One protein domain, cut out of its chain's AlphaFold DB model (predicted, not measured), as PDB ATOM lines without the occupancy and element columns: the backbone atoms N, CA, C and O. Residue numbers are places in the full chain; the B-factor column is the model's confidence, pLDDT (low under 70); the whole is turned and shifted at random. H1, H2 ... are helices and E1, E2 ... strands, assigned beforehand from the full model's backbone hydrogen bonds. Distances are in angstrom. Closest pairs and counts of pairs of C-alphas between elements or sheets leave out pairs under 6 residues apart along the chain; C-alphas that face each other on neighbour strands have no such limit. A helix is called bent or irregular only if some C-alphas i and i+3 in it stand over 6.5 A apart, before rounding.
ATOM      1  N   SER A 362     126.858  89.605  76.320       41.97
ATOM      2  CA  SER A 362     127.307  90.568  75.290       41.97
ATOM      3  C   SER A 362     126.179  91.476  74.764       41.97
ATOM      4  O   SER A 362     124.994  91.225  75.005       41.97
ATOM      5  N   ASP A 363     126.555  92.595  74.134       43.00
ATOM      6  CA  ASP A 363     125.789  93.843  74.233       43.00
ATOM      7  C   ASP A 363     124.763  94.170  73.138       43.00
ATOM      8  O   ASP A 363     125.047  94.183  71.947       43.00
ATOM      9  N   LEU A 364     123.581  94.567  73.622       44.28
ATOM     10  CA  LEU A 364     122.574  95.398  72.962       44.28
ATOM     11  C   LEU A 364     122.168  96.481  73.975       44.28
ATOM     12  O   LEU A 364     121.747  96.148  75.090       44.28
ATOM     13  N   ILE A 365     122.314  97.763  73.632       52.62
ATOM     14  CA  ILE A 365     122.167  98.866  74.598       52.62
ATOM     15  C   ILE A 365     120.699  99.304  74.699       52.62
ATOM     16  O   ILE A 365     120.255 100.265  74.074       52.62
ATOM     17  N   GLY A 366     119.937  98.602  75.538       58.09
ATOM     18  CA  GLY A 366     118.637  99.081  76.012       58.09
ATOM     19  C   GLY A 366     118.755  99.934  77.283       58.09
ATOM     20  O   GLY A 366     119.619  99.703  78.131       58.09
ATOM     21  N   ALA A 367     117.845 100.893  77.454       66.19
ATOM     22  CA  ALA A 367     117.767 101.793  78.600       66.19
ATOM     23  C   ALA A 367     116.369 101.780  79.245       66.19
ATOM     24  O   ALA A 367     115.348 101.675  78.565       66.19
ATOM     25  N   VAL A 368     116.308 101.932  80.572       77.25
ATOM     26  CA  VAL A 368     115.044 101.978  81.329       77.25
ATOM     27  C   VAL A 368     114.770 103.405  81.804       77.25
ATOM     28  O   VAL A 368     115.562 103.995  82.543       77.25
ATOM     29  N   ARG A 369     113.632 103.974  81.399       79.06
ATOM     30  CA  ARG A 369     113.183 105.314  81.808       79.06
ATOM     31  C   ARG A 369     112.601 105.298  83.230       79.06
ATOM     32  O   ARG A 369     112.117 104.283  83.732       79.06
ATOM     33  N   LYS A 370     112.586 106.465  83.892       69.75
ATOM     34  CA  LYS A 370     112.136 106.636  85.298       69.75
ATOM     35  C   LYS A 370     110.673 106.225  85.562       69.75
ATOM     36  O   LYS A 370     110.321 105.934  86.699       69.75
ATOM     37  N   ASN A 371     109.835 106.206  84.528       71.31
ATOM     38  CA  ASN A 371     108.423 105.788  84.526       71.31
ATOM     39  C   ASN A 371     108.218 104.265  84.333       71.31
ATOM     40  O   ASN A 371     107.082 103.777  84.404       71.31
ATOM     41  N   GLY A 372     109.305 103.516  84.108       73.50
ATOM     42  CA  GLY A 372     109.314 102.074  83.875       73.50
ATOM     43  C   GLY A 372     109.208 101.647  82.411       73.50
ATOM     44  O   GLY A 372     109.109 100.448  82.175       73.50
ATOM     45  N   GLU A 373     109.218 102.571  81.448       83.12
ATOM     46  CA  GLU A 373     109.336 102.241  80.020       83.12
ATOM     47  C   GLU A 373     110.738 101.692  79.715       83.12
ATOM     48  O   GLU A 373     111.736 102.204  80.232       83.12
ATOM     49  N   VAL A 374     110.817 100.665  78.871       82.31
ATOM     50  CA  VAL A 374     112.066 100.083  78.366       82.31
ATOM     51  C   VAL A 374     112.206 100.463  76.897       82.31
ATOM     52  O   VAL A 374     111.307 100.211  76.095       82.31
ATOM     53  N   VAL A 375     113.330 101.095  76.573       78.31
ATOM     54  CA  VAL A 375     113.642 101.633  75.248       78.31
ATOM     55  C   VAL A 375     114.907 100.962  74.727       78.31
ATOM     56  O   VAL A 375     115.868 100.805  75.478       78.31
ATOM     57  N   VAL A 376     114.919 100.569  73.457       73.12
ATOM     58  CA  VAL A 376     116.060  99.932  72.782       73.12
ATOM     59  C   VAL A 376     116.370 100.746  71.537       73.12
ATOM     60  O   VAL A 376     115.480 100.966  70.729       73.12
ATOM     61  N   GLU A 377     117.595 101.270  71.441       66.50
ATOM     62  CA  GLU A 377     118.113 102.083  70.314       66.50
ATOM     63  C   GLU A 377     117.286 103.335  69.917       66.50
ATOM     64  O   GLU A 377     117.674 104.095  69.038       66.50
ATOM     65  N   GLY A 378     116.209 103.628  70.651       64.94
ATOM     66  CA  GLY A 378     115.287 104.747  70.437       64.94
ATOM     67  C   GLY A 378     113.819 104.318  70.521       64.94
ATOM     68  O   GLY A 378     112.974 105.102  70.958       64.94
ATOM     69  N   GLU A 379     113.532 103.057  70.198       66.88
ATOM     70  CA  GLU A 379     112.185 102.489  70.106       66.88
ATOM     71  C   GLU A 379     111.656 101.974  71.449       66.88
ATOM     72  O   GLU A 379     112.404 101.510  72.313       66.88
ATOM     73  N   PHE A 380     110.338 102.051  71.635       78.06
ATOM     74  CA  PHE A 380     109.659 101.582  72.840       78.06
ATOM     75  C   PHE A 380     109.299 100.097  72.718       78.06
ATOM     76  O   PHE A 380     108.522  99.711  71.852       78.06
ATOM     77  N   VAL A 381     109.840  99.262  73.612       80.62
ATOM     78  CA  VAL A 381     109.662  97.797  73.553       80.62
ATOM     79  C   VAL A 381     108.625  97.300  74.569       80.62
ATOM     80  O   VAL A 381     108.042  96.230  74.411       80.62
ATOM     81  N   GLY A 382     108.375  98.051  75.643       84.12
ATOM     82  CA  GLY A 382     107.398  97.682  76.669       84.12
ATOM     83  C   GLY A 382     107.717  98.268  78.041       84.12
ATOM     84  O   GLY A 382     108.513  99.200  78.178       84.12
ATOM     85  N   ARG A 383     107.112  97.718  79.097       84.50
ATOM     86  CA  ARG A 383     107.147  98.301  80.447       84.50
ATOM     87  C   ARG A 383     107.541  97.298  81.530       84.50
ATOM     88  O   ARG A 383     107.117  96.151  81.512       84.50
ATOM     89  N   ILE A 384     108.308  97.738  82.532       84.88
ATOM     90  CA  ILE A 384     108.567  96.961  83.757       84.88
ATOM     91  C   ILE A 384     107.660  97.391  84.925       84.88
ATOM     92  O   ILE A 384     107.940  98.347  85.665       84.88
ATOM     93  N   ALA A 385     106.606  96.602  85.139       80.00
ATOM     94  CA  ALA A 385     105.718  96.645  86.291       80.00
ATOM     95  C   ALA A 385     106.368  95.934  87.498       80.00
ATOM     96  O   ALA A 385     106.411  94.705  87.593       80.00
ATOM     97  N   GLY A 386     106.902  96.708  88.450       82.25
ATOM     98  CA  GLY A 386     107.602  96.175  89.624       82.25
ATOM     99  C   GLY A 386     108.887  95.440  89.224       82.25
ATOM    100  O   GLY A 386     109.907  96.090  88.981       82.25
ATOM    101  N   PHE A 387     108.804  94.107  89.132       85.31
ATOM    102  CA  PHE A 387     109.864  93.201  88.653       85.31
ATOM    103  C   PHE A 387     109.446  92.351  87.438       85.31
ATOM    104  O   PHE A 387     110.224  91.506  86.997       85.31
ATOM    105  N   ARG A 388     108.233  92.527  86.902       83.25
ATOM    106  CA  ARG A 388     107.745  91.849  85.693       83.25
ATOM    107  C   ARG A 388     107.895  92.777  84.492       83.25
ATOM    108  O   ARG A 388     107.545  93.947  84.590       83.25
ATOM    109  N   PHE A 389     108.391  92.249  83.377       83.06
ATOM    110  CA  PHE A 389     108.348  92.937  82.090       83.06
ATOM    111  C   PHE A 389     107.087  92.531  81.325       83.06
ATOM    112  O   PHE A 389     106.742  91.349  81.286       83.06
ATOM    113  N   GLU A 390     106.429  93.517  80.739       81.69
ATOM    114  CA  GLU A 390     105.243  93.401  79.900       81.69
ATOM    115  C   GLU A 390     105.620  94.003  78.539       81.69
ATOM    116  O   GLU A 390     105.913  95.197  78.443       81.69
ATOM    117  N   LEU A 391     105.720  93.141  77.521       79.19
ATOM    118  CA  LEU A 391     106.027  93.522  76.139       79.19
ATOM    119  C   LEU A 391     104.800  94.199  75.525       79.19
ATOM    120  O   LEU A 391     103.678  93.720  75.725       79.19
ATOM    121  N   ASP A 392     105.024  95.258  74.751       79.19
ATOM    122  CA  ASP A 392     103.950  95.920  74.018       79.19
ATOM    123  C   ASP A 392     103.315  95.005  72.939       79.19
ATOM    124  O   ASP A 392     103.751  93.867  72.718       79.19
ATOM    125  N   GLU A 393     102.236  95.452  72.302       69.69
ATOM    126  CA  GLU A 393     101.601  94.759  71.177       69.69
ATOM    127  C   GLU A 393     102.263  95.156  69.846       69.69
ATOM    128  O   GLU A 393     102.435  94.291  68.989       69.69
ATOM    129  N   GLU A 394     102.720  96.407  69.704       61.56
ATOM    130  CA  GLU A 394     103.413  96.896  68.498       61.56
ATOM    131  C   GLU A 394     104.792  96.225  68.327       61.56
ATOM    132  O   GLU A 394     105.167  95.807  67.232       61.56
ATOM    133  N   ALA A 395     105.503  95.982  69.433       59.19
ATOM    134  CA  ALA A 395     106.821  95.336  69.468       59.19
ATOM    135  C   ALA A 395     106.800  93.799  69.243       59.19
ATOM    136  O   ALA A 395     107.691  93.087  69.718       59.19
ATOM    137  N   ARG A 396     105.779  93.256  68.560       59.56
ATOM    138  CA  ARG A 396     105.583  91.806  68.311       59.56
ATOM    139  C   ARG A 396     105.839  91.352  66.867       59.56
ATOM    140  O   ARG A 396     105.552  90.196  66.552       59.56
ATOM    141  N   GLY A 397     106.369  92.232  66.017       64.38
ATOM    142  CA  GLY A 397     106.780  91.913  64.643       64.38
ATOM    143  C   GLY A 397     107.967  90.940  64.551       64.38
ATOM    144  O   GLY A 397     108.385  90.337  65.540       64.38
ATOM    145  N   GLU A 398     108.538  90.786  63.356       50.59
ATOM    146  CA  GLU A 398     109.645  89.841  63.122       50.59
ATOM    147  C   GLU A 398     110.896  90.184  63.964       50.59
ATOM    148  O   GLU A 398     111.521  89.291  64.548       50.59
ATOM    149  N   ASP A 399     111.160  91.478  64.179       54.75
ATOM    150  CA  ASP A 399     112.241  92.010  65.025       54.75
ATOM    151  C   ASP A 399     111.995  91.909  66.544       54.75
ATOM    152  O   ASP A 399     112.848  92.282  67.357       54.75
ATOM    153  N   ALA A 400     110.871  91.331  66.983       60.16
ATOM    154  CA  ALA A 400     110.561  91.186  68.408       60.16
ATOM    155  C   ALA A 400     111.641  90.414  69.191       60.16
ATOM    156  O   ALA A 400     111.806  90.618  70.394       60.16
ATOM    157  N   ARG A 401     112.394  89.512  68.540       62.31
ATOM    158  CA  ARG A 401     113.431  88.688  69.193       62.31
ATOM    159  C   ARG A 401     114.684  89.474  69.616       62.31
ATOM    160  O   ARG A 401     115.022  89.369  70.800       62.31
ATOM    161  N   PRO A 402     115.381  90.230  68.741       58.25
ATOM    162  CA  PRO A 402     116.484  91.096  69.166       58.25
ATOM    163  C   PRO A 402     116.023  92.183  70.148       58.25
ATOM    164  O   PRO A 402     116.660  92.351  71.190       58.25
ATOM    165  N   LEU A 403     114.868  92.821  69.915       64.12
ATOM    166  CA  LEU A 403     114.304  93.820  70.835       64.12
ATOM    167  C   LEU A 403     114.041  93.237  72.239       64.12
ATOM    168  O   LEU A 403     114.431  93.835  73.245       64.12
ATOM    169  N   LEU A 404     113.482  92.023  72.339       65.44
ATOM    170  CA  LEU A 404     113.323  91.301  73.613       65.44
ATOM    171  C   LEU A 404     114.657  90.962  74.295       65.44
ATOM    172  O   LEU A 404     114.711  90.918  75.528       65.44
ATOM    173  N   ALA A 405     115.718  90.678  73.538       66.12
ATOM    174  CA  ALA A 405     117.040  90.394  74.096       66.12
ATOM    175  C   ALA A 405     117.680  91.665  74.681       66.12
ATOM    176  O   ALA A 405     118.128  91.654  75.831       66.12
ATOM    177  N   ALA A 406     117.625  92.771  73.937       65.62
ATOM    178  CA  ALA A 406     118.080  94.090  74.366       65.62
ATOM    179  C   ALA A 406     117.314  94.601  75.599       65.62
ATOM    180  O   ALA A 406     117.917  94.981  76.605       65.62
ATOM    181  N   ALA A 407     115.978  94.521  75.571       68.88
ATOM    182  CA  ALA A 407     115.125  94.877  76.701       68.88
ATOM    183  C   ALA A 407     115.443  94.020  77.937       68.88
ATOM    184  O   ALA A 407     115.551  94.547  79.046       68.88
ATOM    185  N   ARG A 408     115.678  92.709  77.767       71.75
ATOM    186  CA  ARG A 408     116.115  91.846  78.875       71.75
ATOM    187  C   ARG A 408     117.473  92.270  79.446       71.75
ATOM    188  O   ARG A 408     117.602  92.300  80.667       71.75
ATOM    189  N   ARG A 409     118.449  92.640  78.607       69.56
ATOM    190  CA  ARG A 409     119.777  93.114  79.047       69.56
ATOM    191  C   ARG A 409     119.691  94.422  79.840       69.56
ATOM    192  O   ARG A 409     120.258  94.508  80.927       69.56
ATOM    193  N   ALA A 410     118.912  95.391  79.359       72.56
ATOM    194  CA  ALA A 410     118.644  96.654  80.055       72.56
ATOM    195  C   ALA A 410     118.087  96.433  81.472       72.56
ATOM    196  O   ALA A 410     118.493  97.076  82.446       72.56
ATOM    197  N   LEU A 411     117.160  95.481  81.594       77.69
ATOM    198  CA  LEU A 411     116.527  95.131  82.858       77.69
ATOM    199  C   LEU A 411     117.488  94.432  83.827       77.69
ATOM    200  O   LEU A 411     117.385  94.681  85.028       77.69
ATOM    201  N   THR A 412     118.466  93.654  83.352       75.25
ATOM    202  CA  THR A 412     119.517  93.065  84.207       75.25
ATOM    203  C   THR A 412     120.282  94.124  85.013       75.25
ATOM    204  O   THR A 412     120.625  93.868  86.164       75.25
ATOM    205  N   GLY A 413     120.495  95.330  84.468       75.88
ATOM    206  CA  GLY A 413     121.139  96.439  85.189       75.88
ATOM    207  C   GLY A 413     120.226  97.167  86.188       75.88
ATOM    208  O   GLY A 413     120.642  97.502  87.299       75.88
ATOM    209  N   GLU A 414     118.958  97.397  85.831       80.69
ATOM    210  CA  GLU A 414     118.006  98.160  86.660       80.69
ATOM    211  C   GLU A 414     117.336  97.304  87.759       80.69
ATOM    212  O   GLU A 414     116.954  97.824  88.811       80.69
ATOM    213  N   ILE A 415     117.233  95.981  87.592       85.75
ATOM    214  CA  ILE A 415     116.645  95.072  88.593       85.75
ATOM    215  C   ILE A 415     117.422  95.088  89.932       85.75
ATOM    216  O   ILE A 415     116.776  95.308  90.962       85.75
ATOM    217  N   PRO A 416     118.768  94.962  89.986       84.06
ATOM    218  CA  PRO A 416     119.563  95.149  91.208       84.06
ATOM    219  C   PRO A 416     119.308  96.484  91.916       84.06
ATOM    220  O   PRO A 416     119.222  96.536  93.147       84.06
ATOM    221  N   ARG A 417     119.121  97.565  91.148       85.62
ATOM    222  CA  ARG A 417     118.802  98.897  91.675       85.62
ATOM    223  C   ARG A 417     117.408  98.937  92.304       85.62
ATOM    224  O   ARG A 417     117.268  99.441  93.417       85.62
ATOM    225  N   ARG A 418     116.399  98.358  91.642       87.44
ATOM    226  CA  ARG A 418     115.029  98.228  92.176       87.44
ATOM    227  C   ARG A 418     114.963  97.334  93.413       87.44
ATOM    228  O   ARG A 418     114.243  97.669  94.347       87.44
ATOM    229  N   ILE A 419     115.746  96.253  93.465       88.50
ATOM    230  CA  ILE A 419     115.890  95.407  94.664       88.50
ATOM    231  C   ILE A 419     116.403  96.252  95.837       88.50
ATOM    232  O   ILE A 419     115.750  96.308  96.877       88.50
ATOM    233  N   LYS A 420     117.512  96.980  95.643       88.44
ATOM    234  CA  LYS A 420     118.096  97.857  96.671       88.44
ATOM    235  C   LYS A 420     117.132  98.968  97.108       88.44
ATOM    236  O   LYS A 420     117.050  99.274  98.295       88.44
ATOM    237  N   GLN A 421     116.366  99.542  96.179       89.44
ATOM    238  CA  GLN A 421     115.345 100.546  96.494       89.44
ATOM    239  C   GLN A 421     114.190  99.958  97.322       89.44
ATOM    240  O   GLN A 421     113.777 100.573  98.297       89.44
ATOM    241  N   LEU A 422     113.708  98.756  96.991       91.25
ATOM    242  CA  LEU A 422     112.671  98.049  97.754       91.25
ATOM    243  C   LEU A 422     113.151  97.666  99.168       91.25
ATOM    244  O   LEU A 422     112.369  97.680 100.121       91.25
ATOM    245  N   GLU A 423     114.435  97.339  99.330       89.19
ATOM    246  CA  GLU A 423     115.054  97.084 100.636       89.19
ATOM    247  C   GLU A 423     115.153  98.356 101.495       89.19
ATOM    248  O   GLU A 423     114.862  98.299 102.693       89.19
ATOM    249  N   GLN A 424     115.525  99.489 100.889       90.25
ATOM    250  CA  GLN A 424     115.711 100.786 101.558       90.25
ATOM    251  C   GLN A 424     114.406 101.568 101.798       90.25
ATOM    252  O   GLN A 424     114.344 102.381 102.720       90.25
ATOM    253  N   ASP A 425     113.369 101.336 100.991       91.19
ATOM    254  CA  ASP A 425     112.079 102.017 101.101       91.19
ATOM    255  C   ASP A 425     111.401 101.771 102.455       91.19
ATOM    256  O   ASP A 425     111.430 100.671 103.016       91.19
ATOM    257  N   ASN A 426     110.719 102.799 102.968       92.06
ATOM    258  CA  ASN A 426     109.960 102.701 104.212       92.06
ATOM    259  C   ASN A 426     108.687 101.840 104.054       92.06
ATOM    260  O   ASN A 426     108.218 101.558 102.953       92.06
ATOM    261  N   ASP A 427     108.090 101.433 105.176       90.56
ATOM    262  CA  ASP A 427     106.916 100.548 105.182       90.56
ATOM    263  C   ASP A 427     105.630 101.175 104.606       90.56
ATOM    264  O   ASP A 427     104.661 100.451 104.382       90.56
ATOM    265  N   GLY A 428     105.612 102.489 104.356       90.00
ATOM    266  CA  GLY A 428     104.535 103.193 103.655       90.00
ATOM    267  C   GLY A 428     104.590 103.041 102.131       90.00
ATOM    268  O   GLY A 428     103.585 103.268 101.465       90.00
ATOM    269  N   ALA A 429     105.720 102.590 101.571       90.56
ATOM    270  CA  ALA A 429     105.829 102.228 100.157       90.56
ATOM    271  C   ALA A 429     105.137 100.892  99.813       90.56
ATOM    272  O   ALA A 429     105.113 100.504  98.645       90.56
ATOM    273  N   PHE A 430     104.590 100.176 100.802       94.81
ATOM    274  CA  PHE A 430     103.997  98.848 100.647       94.81
ATOM    275  C   PHE A 430     102.518  98.831 101.070       94.81
ATOM    276  O   PHE A 430     102.133  99.457 102.058       94.81
ATOM    277  N   ALA A 431     101.687  98.074 100.349       93.69
ATOM    278  CA  ALA A 431     100.247  97.953 100.590       93.69
ATOM    279  C   ALA A 431      99.723  96.528 100.326       93.69
ATOM    280  O   ALA A 431     100.362  95.734  99.637       93.69
ATOM    281  N   LEU A 432      98.537  96.200 100.860       91.75
ATOM    282  CA  LEU A 432      97.832  94.939 100.583       91.75
ATOM    283  C   LEU A 432      96.762  95.135  99.502       91.75
ATOM    284  O   LEU A 432      95.756  95.802  99.753       91.75
ATOM    285  N   VAL A 433      96.935  94.494  98.347       88.25
ATOM    286  CA  VAL A 433      96.017  94.549  97.196       88.25
ATOM    287  C   VAL A 433      95.545  93.126  96.893       88.25
ATOM    288  O   VAL A 433      96.362  92.258  96.607       88.25
ATOM    289  N   GLY A 434      94.242  92.844  97.009       85.12
ATOM    290  CA  GLY A 434      93.732  91.464  96.931       85.12
ATOM    291  C   GLY A 434      94.413  90.553  97.966       85.12
ATOM    292  O   GLY A 434      94.460  90.916  99.143       85.12
ATOM    293  N   ASN A 435      94.985  89.429  97.524       87.00
ATOM    294  CA  ASN A 435      95.857  88.543  98.317       87.00
ATOM    295  C   ASN A 435      97.365  88.752  98.021       87.00
ATOM    296  O   ASN A 435      98.192  87.879  98.290       87.00
ATOM    297  N   ALA A 436      97.738  89.913  97.471       91.75
ATOM    298  CA  ALA A 436      99.107  90.291  97.132       91.75
ATOM    299  C   ALA A 436      99.637  91.463  97.978       91.75
ATOM    300  O   ALA A 436      98.890  92.295  98.502       91.75
ATOM    301  N   ILE A 437     100.963  91.533  98.075       94.19
ATOM    302  CA  ILE A 437     101.720  92.688  98.556       94.19
ATOM    303  C   ILE A 437     102.111  93.508  97.328       94.19
ATOM    304  O   ILE A 437     102.782  92.999  96.425       94.19
ATOM    305  N   ALA A 438     101.707  94.774  97.311       93.75
ATOM    306  CA  ALA A 438     102.122  95.752  96.319       93.75
ATOM    307  C   ALA A 438     103.208  96.670  96.889       93.75
ATOM    308  O   ALA A 438     103.123  97.086  98.043       93.75
ATOM    309  N   TRP A 439     104.201  97.007  96.070       94.06
ATOM    310  CA  TRP A 439     105.233  98.006  96.339       94.06
ATOM    311  C   TRP A 439     105.061  99.158  95.346       94.06
ATOM    312  O   TRP A 439     104.921  98.924  94.147       94.06
ATOM    313  N   ARG A 440     104.989 100.397  95.846       88.81
ATOM    314  CA  ARG A 440     104.713 101.625  95.068       88.81
ATOM    315  C   ARG A 440     103.476 101.522  94.153       88.81
ATOM    316  O   ARG A 440     103.413 102.152  93.105       88.81
ATOM    317  N   GLY A 441     102.485 100.728  94.568       86.75
ATOM    318  CA  GLY A 441     101.244 100.462  93.828       86.75
ATOM    319  C   GLY A 441     101.255  99.195  92.961       86.75
ATOM    320  O   GLY A 441     100.183  98.691  92.639       86.75
ATOM    321  N   THR A 442     102.416  98.616  92.641       89.81
ATOM    322  CA  THR A 442     102.512  97.424  91.779       89.81
ATOM    323  C   THR A 442     102.667  96.130  92.594       89.81
ATOM    324  O   THR A 442     103.520  96.089  93.481       89.81
ATOM    325  N   PRO A 443     101.906  95.051  92.321       92.25
ATOM    326  CA  PRO A 443     102.097  93.748  92.967       92.25
ATOM    327  C   PRO A 443     103.519  93.188  92.794       92.25
ATOM    328  O   PRO A 443     104.049  93.157  91.686       92.25
ATOM    329  N   VAL A 444     104.127  92.707  93.885       93.06
ATOM    330  CA  VAL A 444     105.482  92.108  93.887       93.06
ATOM    331  C   VAL A 444     105.552  90.733  94.557       93.06
ATOM    332  O   VAL A 444     106.438  89.939  94.242       93.06
ATOM    333  N   ALA A 445     104.615  90.403  95.449       93.69
ATOM    334  CA  ALA A 445     104.548  89.097  96.106       93.69
ATOM    335  C   ALA A 445     103.096  88.671  96.368       93.69
ATOM    336  O   ALA A 445     102.243  89.521  96.618       93.69
ATOM    337  N   ARG A 446     102.819  87.363  96.366       94.12
ATOM    338  CA  ARG A 446     101.556  86.783  96.850       94.12
ATOM    339  C   ARG A 446     101.698  86.289  98.289       94.12
ATOM    340  O   ARG A 446     102.791  85.936  98.738       94.12
ATOM    341  N   ILE A 447     100.586  86.276  99.016       94.88
ATOM    342  CA  ILE A 447     100.519  85.793 100.397       94.88
ATOM    343  C   ILE A 447      99.873  84.405 100.396       94.88
ATOM    344  O   ILE A 447      98.844  84.194  99.759       94.88
ATOM    345  N   LEU A 448     100.494  83.463 101.101       94.50
ATOM    346  CA  LEU A 448     100.098  82.059 101.191       94.50
ATOM    347  C   LEU A 448      99.845  81.663 102.651       94.50
ATOM    348  O   LEU A 448     100.350  82.303 103.582       94.50
ATOM    349  N   ALA A 449      99.108  80.569 102.856       94.19
ATOM    350  CA  ALA A 449      98.970  79.953 104.170       94.19
ATOM    351  C   ALA A 449     100.356  79.694 104.793       94.19
ATOM    352  O   ALA A 449     101.265  79.163 104.152       94.19
ATOM    353  N   GLY A 450     100.518  80.110 106.047       92.38
ATOM    354  CA  GLY A 450     101.697  79.817 106.855       92.38
ATOM    355  C   GLY A 450     101.369  78.883 108.008       92.38
ATOM    356  O   GLY A 450     100.288  78.300 108.053       92.38
ATOM    357  N   ASP A 451     102.308  78.732 108.936       89.25
ATOM    358  CA  ASP A 451     102.219  77.714 109.987       89.25
ATOM    359  C   ASP A 451     101.053  78.018 110.951       89.25
ATOM    360  O   ASP A 451     100.164  77.186 111.156       89.25
ATOM    361  N   THR A 452     100.982  79.265 111.431       90.75
ATOM    362  CA  THR A 452      99.836  79.827 112.172       90.75
ATOM    363  C   THR A 452      99.093  80.868 111.337       90.75
ATOM    364  O   THR A 452      99.669  81.470 110.423       90.75
ATOM    365  N   VAL A 453      97.836  81.156 111.687       91.19
ATOM    366  CA  VAL A 453      97.009  82.140 110.955       91.19
ATOM    367  C   VAL A 453      97.563  83.577 111.062       91.19
ATOM    368  O   VAL A 453      97.331  84.402 110.179       91.19
ATOM    369  N   LEU A 454      98.357  83.887 112.097       93.50
ATOM    370  CA  LEU A 454      99.035  85.187 112.248       93.50
ATOM    371  C   LEU A 454     100.422  85.265 111.585       93.50
ATOM    372  O   LEU A 454     101.016  86.344 111.562       93.50
ATOM    373  N   THR A 455     100.943  84.157 111.053       92.94
ATOM    374  CA  THR A 455     102.269  84.083 110.417       92.94
ATOM    375  C   THR A 455     102.166  83.536 108.988       92.94
ATOM    376  O   THR A 455     102.748  82.485 108.701       92.94
ATOM    377  N   PRO A 456     101.410  84.194 108.086       94.62
ATOM    378  CA  PRO A 456     101.294  83.766 106.695       94.62
ATOM    379  C   PRO A 456     102.653  83.799 105.987       94.62
ATOM    380  O   PRO A 456     103.519  84.629 106.284       94.62
ATOM    381  N   ARG A 457     102.833  82.902 105.019       94.56
ATOM    382  CA  ARG A 457     104.041  82.846 104.192       94.56
ATOM    383  C   ARG A 457     103.922  83.850 103.044       94.56
ATOM    384  O   ARG A 457     102.832  84.147 102.564       94.56
ATOM    385  N   VAL A 458     105.058  84.374 102.599       95.69
ATOM    386  CA  VAL A 458     105.151  85.260 101.431       95.69
ATOM    387  C   VAL A 458     105.925  84.537 100.343       95.69
ATOM    388  O   VAL A 458     106.983  83.973 100.623       95.69
ATOM    389  N   GLU A 459     105.419  84.592  99.117       94.25
ATOM    390  CA  GLU A 459     106.092  84.099  97.919       94.25
ATOM    391  C   GLU A 459     106.177  85.239  96.894       94.25
ATOM    392  O   GLU A 459     105.181  85.893  96.590       94.25
ATOM    393  N   VAL A 460     107.378  85.522  96.395       93.38
ATOM    394  CA  VAL A 460     107.611  86.593  95.414       93.38
ATOM    395  C   VAL A 460     107.062  86.163  94.055       93.38
ATOM    396  O   VAL A 460     107.237  85.009  93.664       93.38
ATOM    397  N   LEU A 461     106.402  87.080  93.339       90.06
ATOM    398  CA  LEU A 461     105.801  86.777  92.040       90.06
ATOM    399  C   LEU A 461     106.862  86.346  91.017       90.06
ATOM    400  O   LEU A 461     108.010  86.798  91.049       90.06
ATOM    401  N   SER A 462     106.463  85.479  90.084       80.38
ATOM    402  CA  SER A 462     107.337  85.004  89.015       80.38
ATOM    403  C   SER A 462     107.807  86.150  88.113       80.38
ATOM    404  O   SER A 462     107.012  86.955  87.614       80.38
ATOM    405  N   SER A 463     109.125  86.184  87.911       81.81
ATOM    406  CA  SER A 463     109.861  87.105  87.051       81.81
ATOM    407  C   SER A 463     111.092  86.386  86.500       81.81
ATOM    408  O   SER A 463     111.796  85.705  87.252       81.81
ATOM    409  N   ASP A 464     111.362  86.581  85.209       76.19
ATOM    410  CA  ASP A 464     112.551  86.087  84.502       76.19
ATOM    411  C   ASP A 464     113.863  86.697  85.027       76.19
ATOM    412  O   ASP A 464     114.939  86.170  84.756       76.19
ATOM    413  N   PHE A 465     113.776  87.807  85.767       79.94
ATOM    414  CA  PHE A 465     114.912  88.635  86.183       79.94
ATOM    415  C   PHE A 465     115.325  88.435  87.648       79.94
ATOM    416  O   PHE A 465     116.291  89.041  88.107       79.94
ATOM    417  N   LEU A 466     114.583  87.626  88.412       82.81
ATOM    418  CA  LEU A 466     114.842  87.398  89.834       82.81
ATOM    419  C   LEU A 466     115.518  86.045  90.066       82.81
ATOM    420  O   LEU A 466     114.842  85.009  90.129       82.81
ATOM    421  N   ASP A 467     116.838  86.088  90.257       82.75
ATOM    422  CA  ASP A 467     117.648  84.962  90.728       82.75
ATOM    423  C   ASP A 467     117.220  84.488  92.134       82.75
ATOM    424  O   ASP A 467     116.435  85.137  92.837       82.75
ATOM    425  N   GLY A 468     117.711  83.320  92.558       86.06
ATOM    426  CA  GLY A 468     117.397  82.754  93.877       86.06
ATOM    427  C   GLY A 468     117.715  83.717  95.037       86.06
ATOM    428  O   GLY A 468     116.820  84.010  95.836       86.06
ATOM    429  N   PRO A 469     118.947  84.256  95.121       88.56
ATOM    430  CA  PRO A 469     119.333  85.256  96.114       88.56
ATOM    431  C   PRO A 469     118.443  86.509  96.162       88.56
ATOM    432  O   PRO A 469     118.011  86.888  97.250       88.56
ATOM    433  N   ALA A 470     118.140  87.166  95.036       87.50
ATOM    434  CA  ALA A 470     117.277  88.349  95.013       87.50
ATOM    435  C   ALA A 470     115.837  88.016  95.389       87.50
ATOM    436  O   ALA A 470     115.216  88.758  96.152       87.50
ATOM    437  N   ARG A 471     115.315  86.881  94.910       90.38
ATOM    438  CA  ARG A 471     113.978  86.402  95.271       90.38
ATOM    439  C   ARG A 471     113.867  86.179  96.778       90.38
ATOM    440  O   ARG A 471     112.884  86.602  97.377       90.38
ATOM    441  N   GLU A 472     114.893  85.612  97.413       92.19
ATOM    442  CA  GLU A 472     114.940  85.443  98.869       92.19
ATOM    443  C   GLU A 472     115.084  86.777  99.625       92.19
ATOM    444  O   GLU A 472     114.460  86.951 100.675       92.19
ATOM    445  N   ARG A 473     115.833  87.758  99.096       92.00
ATOM    446  CA  ARG A 473     115.905  89.117  99.670       92.00
ATOM    447  C   ARG A 473     114.552  89.838  99.620       92.00
ATOM    448  O   ARG A 473     114.064  90.295 100.657       92.00
ATOM    449  N   LEU A 474     113.886  89.845  98.462       92.88
ATOM    450  CA  LEU A 474     112.522  90.369  98.297       92.88
ATOM    451  C   LEU A 474     111.535  89.660  99.229       92.88
ATOM    452  O   LEU A 474     110.757  90.325  99.918       92.88
ATOM    453  N   ARG A 475     111.599  88.324  99.311       94.75
ATOM    454  CA  ARG A 475     110.754  87.524 100.206       94.75
ATOM    455  C   ARG A 475     110.955  87.931 101.665       94.75
ATOM    456  O   ARG A 475     109.969  88.150 102.366       94.75
ATOM    457  N   LYS A 476     112.207  88.093 102.113       94.56
ATOM    458  CA  LYS A 476     112.554  88.566 103.465       94.56
ATOM    459  C   LYS A 476     112.010  89.969 103.744       94.56
ATOM    460  O   LYS A 476     111.342  90.144 104.762       94.56
ATOM    461  N   ARG A 477     112.219  90.954 102.858       95.06
ATOM    462  CA  ARG A 477     111.720  92.334 103.058       95.06
ATOM    463  C   ARG A 477     110.190  92.393 103.099       95.06
ATOM    464  O   ARG A 477     109.636  93.030 103.999       95.06
ATOM    465  N   CYS A 478     109.518  91.690 102.186       95.00
ATOM    466  CA  CYS A 478     108.058  91.630 102.121       95.00
ATOM    467  C   CYS A 478     107.452  90.873 103.320       95.00
ATOM    468  O   CYS A 478     106.464  91.330 103.889       95.00
ATOM    469  N   ALA A 479     108.063  89.770 103.770       95.12
ATOM    470  CA  ALA A 479     107.639  89.044 104.972       95.12
ATOM    471  C   ALA A 479     107.863  89.850 106.263       95.12
ATOM    472  O   ALA A 479     107.002  89.843 107.145       95.12
ATOM    473  N   ALA A 480     108.978  90.581 106.372       95.00
ATOM    474  CA  ALA A 480     109.245  91.466 107.505       95.00
ATOM    475  C   ALA A 480     108.225  92.614 107.571       95.00
ATOM    476  O   ALA A 480     107.692  92.899 108.647       95.00
ATOM    477  N   TRP A 481     107.891  93.217 106.421       96.19
ATOM    478  CA  TRP A 481     106.813  94.202 106.325       96.19
ATOM    479  C   TRP A 481     105.460  93.600 106.724       96.19
ATOM    480  O   TRP A 481     104.795  94.137 107.607       96.19
ATOM    481  N   LEU A 482     105.077  92.458 106.144       95.94
ATOM    482  CA  LEU A 482     103.790  91.812 106.407       95.94
ATOM    483  C   LEU A 482     103.635  91.442 107.890       95.94
ATOM    484  O   LEU A 482     102.610  91.739 108.497       95.94
TER     485      LEU A 482
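What this domain is: This is residues 362 to 482 of the 749 residues of the protein "Disulfide oxidoreductase" of Kiloniellaceae bacterium (UniProt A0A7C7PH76). Two small lobes stand end to end along the longest axis, each a twisted, curled sheet of four strands with one helix packed on one face: H1 on the sheet E1 E2 E3 E4, and H2 on the sheet E5 E6 E7 E8. The long helix H1 bridges the lobes, its residues 400 to 415 packing on the first sheet and its residues 419 to 423 touching H2 of the second. The printed part has 121 residues, with two named helices and eight named strands in the order E1 E2 E3 E4 H1 E5 E6 E7 E8 H2; the class is mixed, helices and strands. Each sheet is antiparallel, with its strands side by side in chain order. The whole is compact, with a radius of gyration of the C-alphas of 15.8 A, and its spans of 51 by 25 by 24 A only just make it a rod.

Where its parts are: E1 is residues 366 to 368, beginning at C-alpha 366 at (118.637, 99.081, 76.012). E2 is residues 373 to 376, E3 residues 379 to 385, 18.4 A long, and E4 residues 388 to 391. H1 is residues 400 to 424, 34.9 A from first to last C-alpha, beginning at C-alpha 400 at (110.561, 91.186, 68.408). It has a kink of 38 degrees near residue 414; it is neither bent nor irregular, but only just, as C-alphas 413 and 416 are 6.4 A apart. E5 is residues 430 to 433, E6 residues 436 to 439, E7 residues 442 to 448, 18.2 A long, and E8 residues 457 to 460. H2 is residues 468 to 482, 20.6 A long, ending at C-alpha 482 at (103.790, 91.812, 106.407).

How they stand to each other: E1 E2 E3 E4 form a meander, each strand the antiparallel neighbour of the one before. N 367 and O 375 of the hairpin E1 and E2 are 2.8 A apart, N 374 and O 382 of E2 and E3 2.8 A, and N 390 and O 383 of E3 and E4 2.8 A. This sheet is only just strongly twisted, with C-alphas up to 4.2 A off its best plane. H1 is on it, a two-layer arrangement of a helix on one face of a sheet; its closest C-alphas to E1 are those of Ala 410 and Gly 366, 4.7 A apart. H1 and E4 are near each other. Between the sheets, the closest C-alphas of E3 and E7 are those of Ala 385 and Thr 442, 6.4 A apart. E5 E6 E7 E8 form a second meander, strongly twisted, with N 431 and O 438 of E5 and E6 2.9 A apart, N 437 and O 445 of E6 and E7 2.8 A, and N 446 and O 459 of E7 and E8 2.8 A. H2 is on this sheet, again two layers, at a height over the sheet of 7.8 A, and runs across the strands at 81 degrees to E7 on the local plane. The closest C-alphas of H2 and E8 are those of Ala 479 and Val 458, 5.7 A apart. With its residues 419 to 423 alone H1 touches H2, at a steep tilt of 45 degrees, the same way; their closest C-alphas are those of Glu 423 and Arg 477, 6.3 A apart. H1 is not on the second sheet, and H2 is not on the first. In H2 every O i to N i+4 pair is within hydrogen-bond range; in H1 18 of 21 are.

The domain as a whole: The two C-alphas farthest apart are those of Glu 398 and Thr 452, at 51.0 A. The printed part has no cut, and no link is long; E4 to H1, E7 to E8 and E8 to H2 are short links and the others are tight. The mean pLDDT of the printed part is 81.6; it is under 70 at residues 362 to 367, 370, 377 to 379, 393 to 407 and 409.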